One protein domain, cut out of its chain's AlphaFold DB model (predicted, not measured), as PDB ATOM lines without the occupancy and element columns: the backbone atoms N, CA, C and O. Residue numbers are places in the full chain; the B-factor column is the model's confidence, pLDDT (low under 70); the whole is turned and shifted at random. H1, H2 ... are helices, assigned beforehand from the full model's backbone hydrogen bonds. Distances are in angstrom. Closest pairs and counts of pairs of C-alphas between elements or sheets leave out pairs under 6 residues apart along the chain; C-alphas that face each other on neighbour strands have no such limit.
ATOM      1  N   ARG A  21     124.385  77.468 115.253       81.38
ATOM      2  CA  ARG A  21     125.019  77.463 113.922       81.38
ATOM      3  C   ARG A  21     125.308  76.058 113.383       81.38
ATOM      4  O   ARG A  21     125.745  75.932 112.244       81.38
ATOM      5  N   THR A  22     125.060  75.028 114.183       81.56
ATOM      6  CA  THR A  22     125.415  73.638 113.886       81.56
ATOM      7  C   THR A  22     124.244  72.904 113.221       81.56
ATOM      8  O   THR A  22     123.075  73.209 113.478       81.56
ATOM      9  N   ALA A  23     124.522  71.942 112.335       76.88
ATOM     10  CA  ALA A  23     123.472  71.136 111.714       76.88
ATOM     11  C   ALA A  23     122.782  70.239 112.756       76.88
ATOM     12  O   ALA A  23     123.411  69.759 113.694       76.88
ATOM     13  N   LEU A  24     121.481  69.978 112.597       76.81
ATOM     14  CA  LEU A  24     120.695  69.243 113.598       76.81
ATOM     15  C   LEU A  24     121.266  67.847 113.964       76.81
ATOM     16  O   LEU A  24     121.277  67.522 115.155       76.81
ATOM     17  N   PRO A  25     121.787  67.036 113.017       76.75
ATOM     18  CA  PRO A  25     122.449  65.769 113.358       76.75
ATOM     19  C   PRO A  25     123.695  65.954 114.237       76.75
ATOM     20  O   PRO A  25     123.938  65.177 115.165       76.75
ATOM     21  N   ASP A  26     124.451  67.022 113.993       82.25
ATOM     22  CA  ASP A  26     125.657  67.355 114.747       82.25
ATOM     23  C   ASP A  26     125.304  67.917 116.131       82.25
ATOM     24  O   ASP A  26     125.993  67.621 117.103       82.25
ATOM     25  N   VAL A  27     124.181  68.633 116.265       84.00
ATOM     26  CA  VAL A  27     123.634  69.070 117.564       84.00
ATOM     27  C   VAL A  27     123.297  67.867 118.451       84.00
ATOM     28  O   VAL A  27     123.645  67.842 119.635       84.00
ATOM     29  N   LEU A  28     122.659  66.834 117.888       82.81
ATOM     30  CA  LEU A  28     122.353  65.601 118.623       82.81
ATOM     31  C   LEU A  28     123.620  64.828 119.000       82.81
ATOM     32  O   LEU A  28     123.692  64.280 120.101       82.81
ATOM     33  N   SER A  29     124.618  64.816 118.117       85.69
ATOM     34  CA  SER A  29     125.926  64.214 118.386       85.69
ATOM     35  C   SER A  29     126.665  64.969 119.496       85.69
ATOM     36  O   SER A  29     127.165  64.353 120.436       85.69
ATOM     37  N   ALA A  30     126.637  66.305 119.472       83.88
ATOM     38  CA  ALA A  30     127.213  67.161 120.505       83.88
ATOM     39  C   ALA A  30     126.582  66.894 121.883       83.88
ATOM     40  O   ALA A  30     127.305  66.745 122.867       83.88
ATOM     41  N   ALA A  31     125.259  66.715 121.962       84.81
ATOM     42  CA  ALA A  31     124.559  66.388 123.212       84.81
ATOM     43  C   ALA A  31     124.957  65.028 123.833       84.81
ATOM     44  O   ALA A  31     124.676  64.762 125.011       84.81
ATOM     45  N   GLN A  32     125.591  64.148 123.052       86.50
ATOM     46  CA  GLN A  32     126.078  62.843 123.502       86.50
ATOM     47  C   GLN A  32     127.536  62.875 123.983       86.50
ATOM     48  O   GLN A  32     127.977  61.907 124.595       86.50
ATOM     49  N   THR A  33     128.264  63.977 123.776       87.00
ATOM     50  CA  THR A  33     129.691  64.079 124.131       87.00
ATOM     51  C   THR A  33     129.924  64.143 125.642       87.00
ATOM     52  O   THR A  33     130.679  63.344 126.193       87.00
ATOM     53  N   CYS A  34     129.274  65.074 126.347       85.19
ATOM     54  CA  CYS A  34     129.388  65.219 127.796       85.19
ATOM     55  C   CYS A  34     128.178  65.949 128.409       85.19
ATOM     56  O   CYS A  34     127.296  66.449 127.709       85.19
ATOM     57  N   ARG A  35     128.138  66.031 129.749       84.44
ATOM     58  CA  ARG A  35     127.046  66.692 130.489       84.44
ATOM     59  C   ARG A  35     126.930  68.191 130.191       84.44
ATOM     60  O   ARG A  35     125.809  68.674 130.089       84.44
ATOM     61  N   ALA A  36     128.053  68.895 130.027       81.69
ATOM     62  CA  ALA A  36     128.060  70.329 129.729       81.69
ATOM     63  C   ALA A  36     127.447  70.621 128.349       81.69
ATOM     64  O   ALA A  36     126.511  71.411 128.245       81.69
ATOM     65  N   TRP A  37     127.875  69.895 127.310       85.00
ATOM     66  CA  TRP A  37     127.292  69.999 125.969       85.00
ATOM     67  C   TRP A  37     125.824  69.577 125.929       85.00
ATOM     68  O   TRP A  37     125.018  70.238 125.282       85.00
ATOM     69  N   ARG A  38     125.436  68.529 126.669       86.94
ATOM     70  CA  ARG A  38     124.022  68.149 126.803       86.94
ATOM     71  C   ARG A  38     123.182  69.280 127.392       86.94
ATOM     72  O   ARG A  38     122.132  69.585 126.842       86.94
ATOM     73  N   ALA A  39     123.640  69.907 128.476       83.50
ATOM     74  CA  ALA A  39     122.937  71.029 129.096       83.50
ATOM     75  C   ALA A  39     122.843  72.241 128.153       83.50
ATOM     76  O   ALA A  39     121.780  72.849 128.049       83.50
ATOM     77  N   GLY A  40     123.917  72.547 127.416       84.69
ATOM     78  CA  GLY A  40     123.927  73.613 126.411       84.69
ATOM     79  C   GLY A  40     122.965  73.359 125.247       84.69
ATOM     80  O   GLY A  40     122.235  74.264 124.855       84.69
ATOM     81  N   VAL A  41     122.897  72.124 124.732       86.25
ATOM     82  CA  VAL A  41     121.935  71.740 123.683       86.25
ATOM     83  C   VAL A  41     120.496  71.808 124.192       86.25
ATOM     84  O   VAL A  41     119.639  72.351 123.500       86.25
ATOM     85  N   GLU A  42     120.226  71.319 125.407       84.62
ATOM     86  CA  GLU A  42     118.884  71.394 126.002       84.62
ATOM     87  C   GLU A  42     118.423  72.852 126.187       84.62
ATOM     88  O   GLU A  42     117.281  73.186 125.874       84.62
ATOM     89  N   ALA A  43     119.325  73.754 126.593       83.25
ATOM     90  CA  ALA A  43     119.048  75.190 126.667       83.25
ATOM     91  C   ALA A  43     118.887  75.853 125.281       83.25
ATOM     92  O   ALA A  43     118.183  76.856 125.145       83.25
ATOM     93  N   ALA A  44     119.516  75.293 124.245       86.75
ATOM     94  CA  ALA A  44     119.494  75.834 122.893       86.75
ATOM     95  C   ALA A  44     118.256  75.430 122.075       86.75
ATOM     96  O   ALA A  44     117.996  76.076 121.062       86.75
ATOM     97  N   TRP A  45     117.463  74.426 122.481       83.94
ATOM     98  CA  TRP A  45     116.304  73.967 121.693       83.94
ATOM     99  C   TRP A  45     115.303  75.078 121.374       83.94
ATOM    100  O   TRP A  45     114.846  75.184 120.237       83.94
ATOM    101  N   ARG A  46     115.007  75.944 122.348       81.31
ATOM    102  CA  ARG A  46     114.111  77.092 122.161       81.31
ATOM    103  C   ARG A  46     114.645  78.104 121.134       81.31
ATOM    104  O   ARG A  46     113.948  78.352 120.149       81.31
ATOM    105  N   PRO A  47     115.839  78.706 121.308       82.06
ATOM    106  CA  PRO A  47     116.358  79.652 120.322       82.06
ATOM    107  C   PRO A  47     116.673  78.988 118.971       82.06
ATOM    108  O   PRO A  47     116.540  79.638 117.937       82.06
ATOM    109  N   LEU A  48     117.019  77.694 118.946       82.88
ATOM    110  CA  LEU A  48     117.215  76.933 117.710       82.88
ATOM    111  C   LEU A  48     115.903  76.804 116.935       82.88
ATOM    112  O   LEU A  48     115.884  77.059 115.732       82.88
ATOM    113  N   ALA A  49     114.812  76.454 117.620       80.44
ATOM    114  CA  ALA A  49     113.490  76.357 117.021       80.44
ATOM    115  C   ALA A  49     113.016  77.712 116.477       80.44
ATOM    116  O   ALA A  49     112.616  77.789 115.318       80.44
ATOM    117  N   ALA A  50     113.149  78.783 117.270       78.75
ATOM    118  CA  ALA A  50     112.774  80.139 116.862       78.75
ATOM    119  C   ALA A  50     113.569  80.633 115.641       78.75
ATOM    120  O   ALA A  50     113.015  81.279 114.758       78.75
ATOM    121  N   ARG A  51     114.866  80.305 115.567       79.44
ATOM    122  CA  ARG A  51     115.713  80.654 114.419       79.44
ATOM    123  C   ARG A  51     115.372  79.833 113.176       79.44
ATOM    124  O   ARG A  51     115.440  80.351 112.068       79.44
ATOM    125  N   ARG A  52     115.106  78.533 113.338       80.25
ATOM    126  CA  ARG A  52     115.000  77.595 112.214       80.25
ATOM    127  C   ARG A  52     113.603  77.548 111.600       80.25
ATOM    128  O   ARG A  52     113.521  77.365 110.388       80.25
ATOM    129  N   TRP A  53     112.546  77.708 112.394       82.50
ATOM    130  CA  TRP A  53     111.150  77.608 111.950       82.50
ATOM    131  C   TRP A  53     110.337  78.846 112.349       82.50
ATOM    132  O   TRP A  53     109.491  78.767 113.241       82.50
ATOM    133  N   PRO A  54     110.595  80.003 111.716       73.50
ATOM    134  CA  PRO A  54     109.942  81.256 112.079       73.50
ATOM    135  C   PRO A  54     108.439  81.285 111.755       73.50
ATOM    136  O   PRO A  54     107.706  82.001 112.431       73.50
ATOM    137  N   ARG A  55     107.958  80.519 110.757       71.25
ATOM    138  CA  ARG A  55     106.535  80.504 110.345       71.25
ATOM    139  C   ARG A  55     105.726  79.340 110.916       71.25
ATOM    140  O   ARG A  55     104.530  79.248 110.642       71.25
ATOM    141  N   GLY A  56     106.372  78.432 111.647       61.47
ATOM    142  CA  GLY A  56     105.773  77.174 112.084       61.47
ATOM    143  C   GLY A  56     104.518  77.350 112.946       61.47
ATOM    144  O   GLY A  56     104.367  78.334 113.673       61.47
ATOM    145  N   ALA A  57     103.630  76.358 112.889       55.84
ATOM    146  CA  ALA A  57     102.432  76.253 113.707       55.84
ATOM    147  C   ALA A  57     102.787  76.461 115.187       55.84
ATOM    148  O   ALA A  57     103.650  75.760 115.716       55.84
ATOM    149  N   ALA A  58     102.145  77.476 115.778       57.28
ATOM    150  CA  ALA A  58     102.246  77.962 117.156       57.28
ATOM    151  C   ALA A  58     103.370  77.304 117.984       57.28
ATOM    152  O   ALA A  58     103.159  76.211 118.521       57.28
ATOM    153  N   PRO A  59     104.549  77.946 118.122       62.47
ATOM    154  CA  PRO A  59     105.548  77.454 119.059       62.47
ATOM    155  C   PRO A  59     104.902  77.322 120.449       62.47
ATOM    156  O   PRO A  59     104.049  78.150 120.799       62.47
ATOM    157  N   PRO A  60     105.273  76.306 121.250       62.19
ATOM    158  CA  PRO A  60     104.785  76.211 122.621       62.19
ATOM    159  C   PRO A  60     105.050  77.544 123.347       62.19
ATOM    160  O   PRO A  60     106.055  78.203 123.051       62.19
ATOM    161  N   PRO A  61     104.142  78.000 124.235       61.56
ATOM    162  CA  PRO A  61     104.196  79.342 124.803       61.56
ATOM    163  C   PRO A  61     105.591  79.660 125.342       61.56
ATOM    164  O   PRO A  61     106.132  78.967 126.203       61.56
ATOM    165  N   LEU A  62     106.173  80.729 124.790       58.78
ATOM    166  CA  LEU A  62     107.584  81.088 124.949       58.78
ATOM    167  C   LEU A  62     107.992  81.357 126.405       58.78
ATOM    168  O   LEU A  62     109.181  81.309 126.706       58.78
ATOM    169  N   ALA A  63     107.045  81.664 127.291       57.84
ATOM    170  CA  ALA A  63     107.334  82.023 128.675       57.84
ATOM    171  C   ALA A  63     107.517  80.804 129.597       57.84
ATOM    172  O   ALA A  63     108.442  80.818 130.405       57.84
ATOM    173  N   ASP A  64     106.720  79.740 129.421       60.62
ATOM    174  CA  ASP A  64     106.521  78.726 130.474       60.62
ATOM    175  C   ASP A  64     106.722  77.266 130.018       60.62
ATOM    176  O   ASP A  64     106.566  76.339 130.813       60.62
ATOM    177  N   ALA A  65     107.069  77.025 128.748       65.00
ATOM    178  CA  ALA A  65     107.225  75.665 128.230       65.00
ATOM    179  C   ALA A  65     108.545  74.996 128.695       65.00
ATOM    180  O   ALA A  65     109.622  75.574 128.500       65.00
ATOM    181  N   PRO A  66     108.507  73.770 129.258       70.19
ATOM    182  CA  PRO A  66     109.703  73.016 129.634       70.19
ATOM    183  C   PRO A  66     110.574  72.642 128.420       70.19
ATOM    184  O   PRO A  66     110.101  72.524 127.292       70.19
ATOM    185  N   ALA A  67     111.870  72.392 128.647       64.88
ATOM    186  CA  ALA A  67     112.836  72.063 127.584       64.88
ATOM    187  C   ALA A  67     112.448  70.824 126.742       64.88
ATOM    188  O   ALA A  67     112.693  70.790 125.535       64.88
ATOM    189  N   GLY A  68     111.784  69.837 127.357       68.12
ATOM    190  CA  GLY A  68     111.294  68.636 126.668       68.12
ATOM    191  C   GLY A  68     110.277  68.937 125.562       68.12
ATOM    192  O   GLY A  68     110.311  68.286 124.516       68.12
ATOM    193  N   ASP A  69     109.452  69.969 125.744       79.94
ATOM    194  CA  ASP A  69     108.443  70.372 124.761       79.94
ATOM    195  C   ASP A  69     109.102  70.989 123.525       79.94
ATOM    196  O   ASP A  69     108.703  70.706 122.395       79.94
ATOM    197  N   TRP A  70     110.182  71.755 123.711       80.31
ATOM    198  CA  TRP A  70     110.954  72.337 122.608       80.31
ATOM    199  C   TRP A  70     111.693  71.288 121.785       80.31
ATOM    200  O   TRP A  70     111.750  71.391 120.558       80.31
ATOM    201  N   ARG A  71     112.236  70.257 122.436       79.31
ATOM    202  CA  ARG A  71     112.874  69.134 121.745       79.31
ATOM    203  C   ARG A  71     111.861  68.325 120.930       79.31
ATOM    204  O   ARG A  71     112.145  67.983 119.784       79.31
ATOM    205  N   ALA A  72     110.692  68.033 121.503       81.12
ATOM    206  CA  ALA A  72     109.612  67.337 120.803       81.12
ATOM    207  C   ALA A  72     109.089  68.161 119.614       81.12
ATOM    208  O   ALA A  72     108.942  67.631 118.513       81.12
ATOM    209  N   TYR A  73     108.903  69.470 119.810       82.19
ATOM    210  CA  TYR A  73     108.560  70.412 118.747       82.19
ATOM    211  C   TYR A  73     109.596  70.388 117.615       82.19
ATOM    212  O   TYR A  73     109.242  70.186 116.455       82.19
ATOM    213  N   ALA A  74     110.886  70.518 117.942       81.06
ATOM    214  CA  ALA A  74     111.958  70.502 116.952       81.06
ATOM    215  C   ALA A  74     112.018  69.179 116.169       81.06
ATOM    216  O   ALA A  74     112.260  69.195 114.963       81.06
ATOM    217  N   ALA A  75     111.761  68.041 116.822       81.81
ATOM    218  CA  ALA A  75     111.692  66.742 116.156       81.81
ATOM    219  C   ALA A  75     110.525  66.668 115.153       81.81
ATOM    220  O   ALA A  75     110.739  66.302 113.999       81.81
ATOM    221  N   ALA A  76     109.319  67.084 115.555       83.12
ATOM    222  CA  ALA A  76     108.141  67.095 114.682       83.12
ATOM    223  C   ALA A  76     108.298  68.057 113.487       83.12
ATOM    224  O   ALA A  76     107.918  67.742 112.352       83.12
ATOM    225  N   ARG A  77     108.904  69.229 113.717       85.12
ATOM    226  CA  ARG A  77     109.219  70.187 112.647       85.12
ATOM    227  C   ARG A  77     110.284  69.638 111.700       85.12
ATOM    228  O   ARG A  77     110.118  69.736 110.489       85.12
ATOM    229  N   HIS A  78     111.325  68.986 112.220       83.81
ATOM    230  CA  HIS A  78     112.342  68.344 111.389       83.81
ATOM    231  C   HIS A  78     111.772  67.217 110.516       83.81
ATOM    232  O   HIS A  78     112.119  67.115 109.341       83.81
ATOM    233  N   GLU A  79     110.857  66.404 111.049       85.12
ATOM    234  CA  GLU A  79     110.146  65.391 110.260       85.12
ATOM    235  C   GLU A  79     109.319  66.034 109.136       85.12
ATOM    236  O   GLU A  79     109.295  65.552 108.001       85.12
ATOM    237  N   THR A  80     108.673  67.164 109.421       85.69
ATOM    238  CA  THR A  80     107.907  67.916 108.421       85.69
ATOM    239  C   THR A  80     108.802  68.517 107.340       85.69
ATOM    240  O   THR A  80     108.465  68.401 106.160       85.69
ATOM    241  N   ASP A  81     109.976  69.046 107.698       86.50
ATOM    242  CA  ASP A  81     110.993  69.455 106.725       86.50
ATOM    243  C   ASP A  81     111.401  68.284 105.821       86.50
ATOM    244  O   ASP A  81     111.458  68.425 104.600       86.50
ATOM    245  N   GLY A  82     111.662  67.116 106.418       85.31
ATOM    246  CA  GLY A  82     112.039  65.904 105.694       85.31
ATOM    247  C   GLY A  82     110.976  65.479 104.683       85.31
ATOM    248  O   GLY A  82     111.304  65.189 103.532       85.31
ATOM    249  N   ARG A  83     109.694  65.516 105.072       86.62
ATOM    250  CA  ARG A  83     108.565  65.238 104.168       86.62
ATOM    251  C   ARG A  83     108.455  66.265 103.040       86.62
ATOM    252  O   ARG A  83     108.245  65.866 101.898       86.62
ATOM    253  N   ALA A  84     108.631  67.554 103.330       86.38
ATOM    254  CA  ALA A  84     108.590  68.608 102.316       86.38
ATOM    255  C   ALA A  84     109.721  68.454 101.283       86.38
ATOM    256  O   ALA A  84     109.475  68.504 100.079       86.38
ATOM    257  N   LEU A  85     110.951  68.189 101.736       83.81
ATOM    258  CA  LEU A  85     112.097  67.957 100.851       83.81
ATOM    259  C   LEU A  85     111.964  66.652 100.054       83.81
ATOM    260  O   LEU A  85     112.336  66.609  98.883       83.81
ATOM    261  N   ALA A  86     111.419  65.591 100.655       84.00
ATOM    262  CA  ALA A  86     111.132  64.345  99.946       84.00
ATOM    263  C   ALA A  86     110.081  64.555  98.843       84.00
ATOM    264  O   ALA A  86     110.273  64.084  97.723       84.00
ATOM    265  N   ALA A  87     109.021  65.316  99.133       82.00
ATOM    266  CA  ALA A  87     108.010  65.695  98.151       82.00
ATOM    267  C   ALA A  87     108.613  66.518  96.999       82.00
ATOM    268  O   ALA A  87     108.340  66.229  95.838       82.00
ATOM    269  N   LEU A  88     109.500  67.476  97.294       76.44
ATOM    270  CA  LEU A  88     110.216  68.239  96.264       76.44
ATOM    271  C   LEU A  88     111.105  67.367  95.373       76.44
ATOM    272  O   LEU A  88     111.134  67.555  94.160       76.44
ATOM    273  N   ARG A  89     111.830  66.405  95.953       74.25
ATOM    274  CA  ARG A  89     112.667  65.473  95.176       74.25
ATOM    275  C   ARG A  89     111.819  64.610  94.236       74.25
ATOM    276  O   ARG A  89     112.246  64.345  93.117       74.25
ATOM    277  N   ALA A  90     110.616  64.230  94.666       67.88
ATOM    278  CA  ALA A  90     109.617  63.556  93.838       67.88
ATOM    279  C   ALA A  90     109.034  64.476  92.739       67.88
ATOM    280  O   ALA A  90     108.807  64.042  91.612       67.88
ATOM    281  N   ALA A  91     108.882  65.779  93.018       59.81
ATOM    282  CA  ALA A  91     108.342  66.772  92.078       59.81
ATOM    283  C   ALA A  91     109.183  66.989  90.808       59.81
ATOM    284  O   ALA A  91     108.675  67.555  89.841       59.81
ATOM    285  N   ALA A  92     110.429  66.499  90.770       53.84
ATOM    286  CA  ALA A  92     111.233  66.446  89.548       53.84
ATOM    287  C   ALA A  92     110.548  65.643  88.421       53.84
ATOM    288  O   ALA A  92     110.894  65.794  87.248       53.84
ATOM    289  N   LEU A  93     109.568  64.801  88.764       53.47
ATOM    290  CA  LEU A  93     108.718  64.087  87.823       53.47
ATOM    291  C   LEU A  93     107.391  64.848  87.626       53.47
ATOM    292  O   LEU A  93     106.583  64.926  88.554       53.47
ATOM    293  N   PRO A  94     107.090  65.353  86.410       48.50
ATOM    294  CA  PRO A  94     105.887  66.145  86.124       48.50
ATOM    295  C   PRO A  94     104.544  65.534  86.550       48.50
ATOM    296  O   PRO A  94     103.577  66.262  86.752       48.50
ATOM    297  N   TRP A  95     104.446  64.205  86.636       57.03
ATOM    298  CA  TRP A  95     103.231  63.493  87.047       57.03
ATOM    299  C   TRP A  95     103.105  63.305  88.566       57.03
ATOM    300  O   TRP A  95     102.023  62.962  89.034       57.03
ATOM    301  N   GLU A  96     104.171  63.531  89.340       61.88
ATOM    302  CA  GLU A  96     104.146  63.483  90.812       61.88
ATOM    303  C   GLU A  96     103.907  64.862  91.440       61.88
ATOM    304  O   GLU A  96     103.661  64.963  92.643       61.88
ATOM    305  N   LEU A  97     103.908  65.924  90.626       61.47
ATOM    306  CA  LEU A  97     103.735  67.307  91.069       61.47
ATOM    307  C   LEU A  97     102.434  67.521  91.862       61.47
ATOM    308  O   LEU A  97     102.455  68.197  92.887       61.47
ATOM    309  N   ASP A  98     101.326  66.889  91.467       59.03
ATOM    310  CA  ASP A  98     100.058  66.951  92.210       59.03
ATOM    311  C   ASP A  98     100.168  66.349  93.616       59.03
ATOM    312  O   ASP A  98      99.700  66.937  94.593       59.03
ATOM    313  N   GLY A  99     100.816  65.186  93.729       68.31
ATOM    314  CA  GLY A  99     101.064  64.527  95.012       68.31
ATOM    315  C   GLY A  99     102.013  65.340  95.891       68.31
ATOM    316  O   GLY A  99     101.776  65.484  97.095       68.31
ATOM    317  N   CYS A 100     103.041  65.939  95.283       71.50
ATOM    318  CA  CYS A 100     103.944  66.864  95.958       71.50
ATOM    319  C   CYS A 100     103.179  68.069  96.512       71.50
ATOM    320  O   CYS A 100     103.233  68.334  97.712       71.50
ATOM    321  N   LEU A 101     102.411  68.774  95.676       72.31
ATOM    322  CA  LEU A 101     101.642  69.943  96.103       72.31
ATOM    323  C   LEU A 101     100.598  69.583  97.163       72.31
ATOM    324  O   LEU A 101     100.412  70.348  98.103       72.31
ATOM    325  N   ALA A 102      99.944  68.423  97.066       74.38
ATOM    326  CA  ALA A 102      99.040  67.937  98.107       74.38
ATOM    327  C   ALA A 102      99.766  67.723  99.448       74.38
ATOM    328  O   ALA A 102      99.268  68.152 100.488       74.38
ATOM    329  N   THR A 103     100.963  67.130  99.421       81.94
ATOM    330  CA  THR A 103     101.801  66.937 100.615       81.94
ATOM    331  C   THR A 103     102.212  68.275 101.232       81.94
ATOM    332  O   THR A 103     102.074  68.466 102.439       81.94
ATOM    333  N   LEU A 104     102.665  69.230 100.412       82.69
ATOM    334  CA  LEU A 104     103.054  70.565 100.874       82.69
ATOM    335  C   LEU A 104     101.859  71.349 101.434       82.69
ATOM    336  O   LEU A 104     101.965  71.950 102.498       82.69
ATOM    337  N   ARG A 105     100.695  71.286 100.777       78.00
ATOM    338  CA  ARG A 105      99.448  71.906 101.260       78.00
ATOM    339  C   ARG A 105      98.979  71.315 102.586       78.00
ATOM    340  O   ARG A 105      98.494  72.058 103.430       78.00
ATOM    341  N   ALA A 106      99.108  69.999 102.765       82.12
ATOM    342  CA  ALA A 106      98.746  69.330 104.014       82.12
ATOM    343  C   ALA A 106      99.662  69.748 105.173       82.12
ATOM    344  O   ALA A 106      99.201  69.858 106.306       82.12
ATOM    345  N   ALA A 107     100.938  70.014 104.885       79.88
ATOM    346  CA  ALA A 107     101.863  70.600 105.847       79.88
ATOM    347  C   ALA A 107     101.579  72.096 106.095       79.88
ATOM    348  O   ALA A 107     101.762  72.574 107.205       79.88
ATOM    349  N   GLY A 108     101.076  72.846 105.112       77.56
ATOM    350  CA  GLY A 108     100.709  74.254 105.287       77.56
ATOM    351  C   GLY A 108     101.926  75.155 105.535       77.56
ATOM    352  O   GLY A 108     102.979  74.947 104.933       77.56
ATOM    353  N   ALA A 109     101.801  76.152 106.423       74.44
ATOM    354  CA  ALA A 109     102.880  77.107 106.741       74.44
ATOM    355  C   ALA A 109     104.178  76.420 107.200       74.44
ATOM    356  O   ALA A 109     105.280  76.894 106.936       74.44
ATOM    357  N   ASP A 110     104.047  75.242 107.803       82.31
ATOM    358  CA  ASP A 110     105.154  74.419 108.259       82.31
ATOM    359  C   ASP A 110     106.083  73.949 107.130       82.31
ATOM    360  O   ASP A 110     107.281  73.777 107.368       82.31
ATOM    361  N   ALA A 111     105.559  73.737 105.919       83.75
ATOM    362  CA  ALA A 111     106.381  73.409 104.757       83.75
ATOM    363  C   ALA A 111     107.132  74.633 104.222       83.75
ATOM    364  O   ALA A 111     108.231  74.473 103.695       83.75
ATOM    365  N   ALA A 112     106.595  75.847 104.389       83.19
ATOM    366  CA  ALA A 112     107.204  77.065 103.855       83.19
ATOM    367  C   ALA A 112     108.620  77.299 104.408       83.19
ATOM    368  O   ALA A 112     109.509  77.655 103.643       83.19
ATOM    369  N   ASP A 113     108.868  77.007 105.691       84.38
ATOM    370  CA  ASP A 113     110.210  77.116 106.288       84.38
ATOM    371  C   ASP A 113     111.229  76.167 105.625       84.38
ATOM    372  O   ASP A 113     112.400  76.508 105.448       84.38
ATOM    373  N   ALA A 114     110.800  74.957 105.252       85.06
ATOM    374  CA  ALA A 114     111.652  73.992 104.559       85.06
ATOM    375  C   ALA A 114     111.936  74.417 103.120       85.06
ATOM    376  O   ALA A 114     113.079  74.323 102.670       85.06
ATOM    377  N   LEU A 115     110.905  74.909 102.434       86.56
ATOM    378  CA  LEU A 115     110.998  75.403 101.067       86.56
ATOM    379  C   LEU A 115     111.871  76.661 100.984       86.56
ATOM    380  O   LEU A 115     112.727  76.725 100.112       86.56
ATOM    381  N   GLU A 116     111.738  77.611 101.914       86.75
ATOM    382  CA  GLU A 116     112.615  78.788 101.991       86.75
ATOM    383  C   GLU A 116     114.077  78.371 102.119       86.75
ATOM    384  O   GLU A 116     114.921  78.807 101.335       86.75
ATOM    385  N   ARG A 117     114.396  77.509 103.092       84.25
ATOM    386  CA  ARG A 117     115.784  77.079 103.301       84.25
ATOM    387  C   ARG A 117     116.336  76.359 102.078       84.25
ATOM    388  O   ARG A 117     117.486  76.585 101.730       84.25
ATOM    389  N   ALA A 118     115.533  75.517 101.430       83.44
ATOM    390  CA  ALA A 118     115.943  74.834 100.209       83.44
ATOM    391  C   ALA A 118     116.127  75.798  99.030       83.44
ATOM    392  O   ALA A 118     117.081  75.644  98.274       83.44
ATOM    393  N   ALA A 119     115.266  76.808  98.890       82.25
ATOM    394  CA  ALA A 119     115.367  77.825  97.846       82.25
ATOM    395  C   ALA A 119     116.619  78.707  98.005       82.25
ATOM    396  O   ALA A 119     117.217  79.138  97.020       82.25
ATOM    397  N   THR A 120     117.046  78.920  99.251       82.25
ATOM    398  CA  THR A 120     118.144  79.821  99.643       82.25
ATOM    399  C   THR A 120     119.467  79.097  99.907       82.25
ATOM    400  O   THR A 120     120.417  79.694 100.413       82.25
ATOM    401  N   TRP A 121     119.570  77.807  99.570       79.25
ATOM    402  CA  TRP A 121     120.825  77.071  99.713       79.25
ATOM    403  C   TRP A 121     121.936  77.661  98.847       79.25
ATOM    404  O   TRP A 121     121.774  77.856  97.650       79.25
ATOM    405  N   SER A 122     123.106  77.871  99.441       71.75
ATOM    406  CA  SER A 122     124.279  78.398  98.740       71.75
ATOM    407  C   SER A 122     125.042  77.341  97.934       71.75
ATOM    408  O   SER A 122     125.920  77.695  97.153       71.75
ATOM    409  N   ASP A 123     124.727  76.050  98.101       71.62
ATOM    410  CA  ASP A 123     125.431  74.970  97.406       71.62
ATOM    411  C   ASP A 123     125.051  74.931  95.911       71.62
ATOM    412  O   ASP A 123     123.886  74.664  95.576       71.62
ATOM    413  N   PRO A 124     126.007  75.141  94.988       66.44
ATOM    414  CA  PRO A 124     125.745  75.116  93.550       66.44
ATOM    415  C   PRO A 124     125.337  73.727  93.031       66.44
ATOM    416  O   PRO A 124     124.774  73.614  91.946       66.44
ATOM    417  N   ARG A 125     125.553  72.647  93.790       69.06
ATOM    418  CA  ARG A 125     125.080  71.299  93.423       69.06
ATOM    419  C   ARG A 125     123.567  71.149  93.577       69.06
ATOM    420  O   ARG A 125     122.979  70.230  93.012       69.06
ATOM    421  N   CYS A 126     122.928  72.063  94.303       68.44
ATOM    422  CA  CYS A 126     121.504  72.020  94.611       68.44
ATOM    423  C   CYS A 126     120.645  72.912  93.703       68.44
ATOM    424  O   CYS A 126     119.472  73.100  94.010       68.44
ATOM    425  N   LEU A 127     121.171  73.448  92.593       67.00
ATOM    426  CA  LEU A 127     120.461  74.412  91.728       67.00
ATOM    427  C   LEU A 127     119.046  73.965  91.321       67.00
ATOM    428  O   LEU A 127     118.099  74.734  91.453       67.00
ATOM    429  N   GLY A 128     118.876  72.708  90.899       66.56
ATOM    430  CA  GLY A 128     117.553  72.187  90.536       66.56
ATOM    431  C   GLY A 128     116.583  72.153  91.720       66.56
ATOM    432  O   GLY A 128     115.429  72.554  91.597       66.56
ATOM    433  N   LEU A 129     117.057  71.727  92.893       72.38
ATOM    434  CA  LEU A 129     116.242  71.669  94.106       72.38
ATOM    435  C   LEU A 129     115.920  73.070  94.643       72.38
ATOM    436  O   LEU A 129     114.802  73.288  95.098       72.38
ATOM    437  N   ARG A 130     116.850  74.026  94.524       76.19
ATOM    438  CA  ARG A 130     116.625  75.445  94.838       76.19
ATOM    439  C   ARG A 130     115.511  76.031  93.977       76.19
ATOM    440  O   ARG A 130     114.572  76.611  94.515       76.19
ATOM    441  N   HIS A 131     115.581  75.824  92.662       71.12
ATOM    442  CA  HIS A 131     114.561  76.291  91.725       71.12
ATOM    443  C   HIS A 131     113.181  75.701  92.057       71.12
ATOM    444  O   HIS A 131     112.222  76.442  92.265       71.12
ATOM    445  N   TRP A 132     113.072  74.376  92.201       73.94
ATOM    446  CA  TRP A 132     111.790  73.735  92.524       73.94
ATOM    447  C   TRP A 132     111.265  74.099  93.914       73.94
ATOM    448  O   TRP A 132     110.054  74.206  94.093       73.94
TER     449      TRP A 132
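This is residues 21 to 132 of the 676 residues of the protein "Transglut_core2 domain-containing protein" of Raphidocelis subcapitata (UniProt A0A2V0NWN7). H3 is a long spine: H2, in a hairpin with H1, packs on its residues 67 to 74, and H4, H5 and H6 pack on residues 77 to 91. The printed part, 112 residues with six named helices in order, is all helix. It is elongated, 49 by 30 by 18 A, and only just compact, close to loose; the radius of gyration of the C-alphas is 15.8 A.

Find C-alpha 67 at (112.836, 72.063, 127.584); H3 runs 36.2 A to C-alpha 91 at (108.342, 66.772, 92.078). Before it look for H1, residues 24 to 30, and H2, 35 to 52; after it for H4, 97 to 107, H5, 109 to 119, and H6, 124 to 132.

H3, the hub, touches H5 at a steep tilt of 62 degrees, closest C-alphas Asp 81 and Ala 114, 5.1 A. Every O i to N i+4 pair is within hydrogen-bond range in H1, H3 and H4, 12 of 14 in H2, 5 of 7 in H5, 3 of 5 in H6.

The printed part has no cut; the H2 to H3 link is long; 27 residues, among them 56 to 65, have pLDDT under 70.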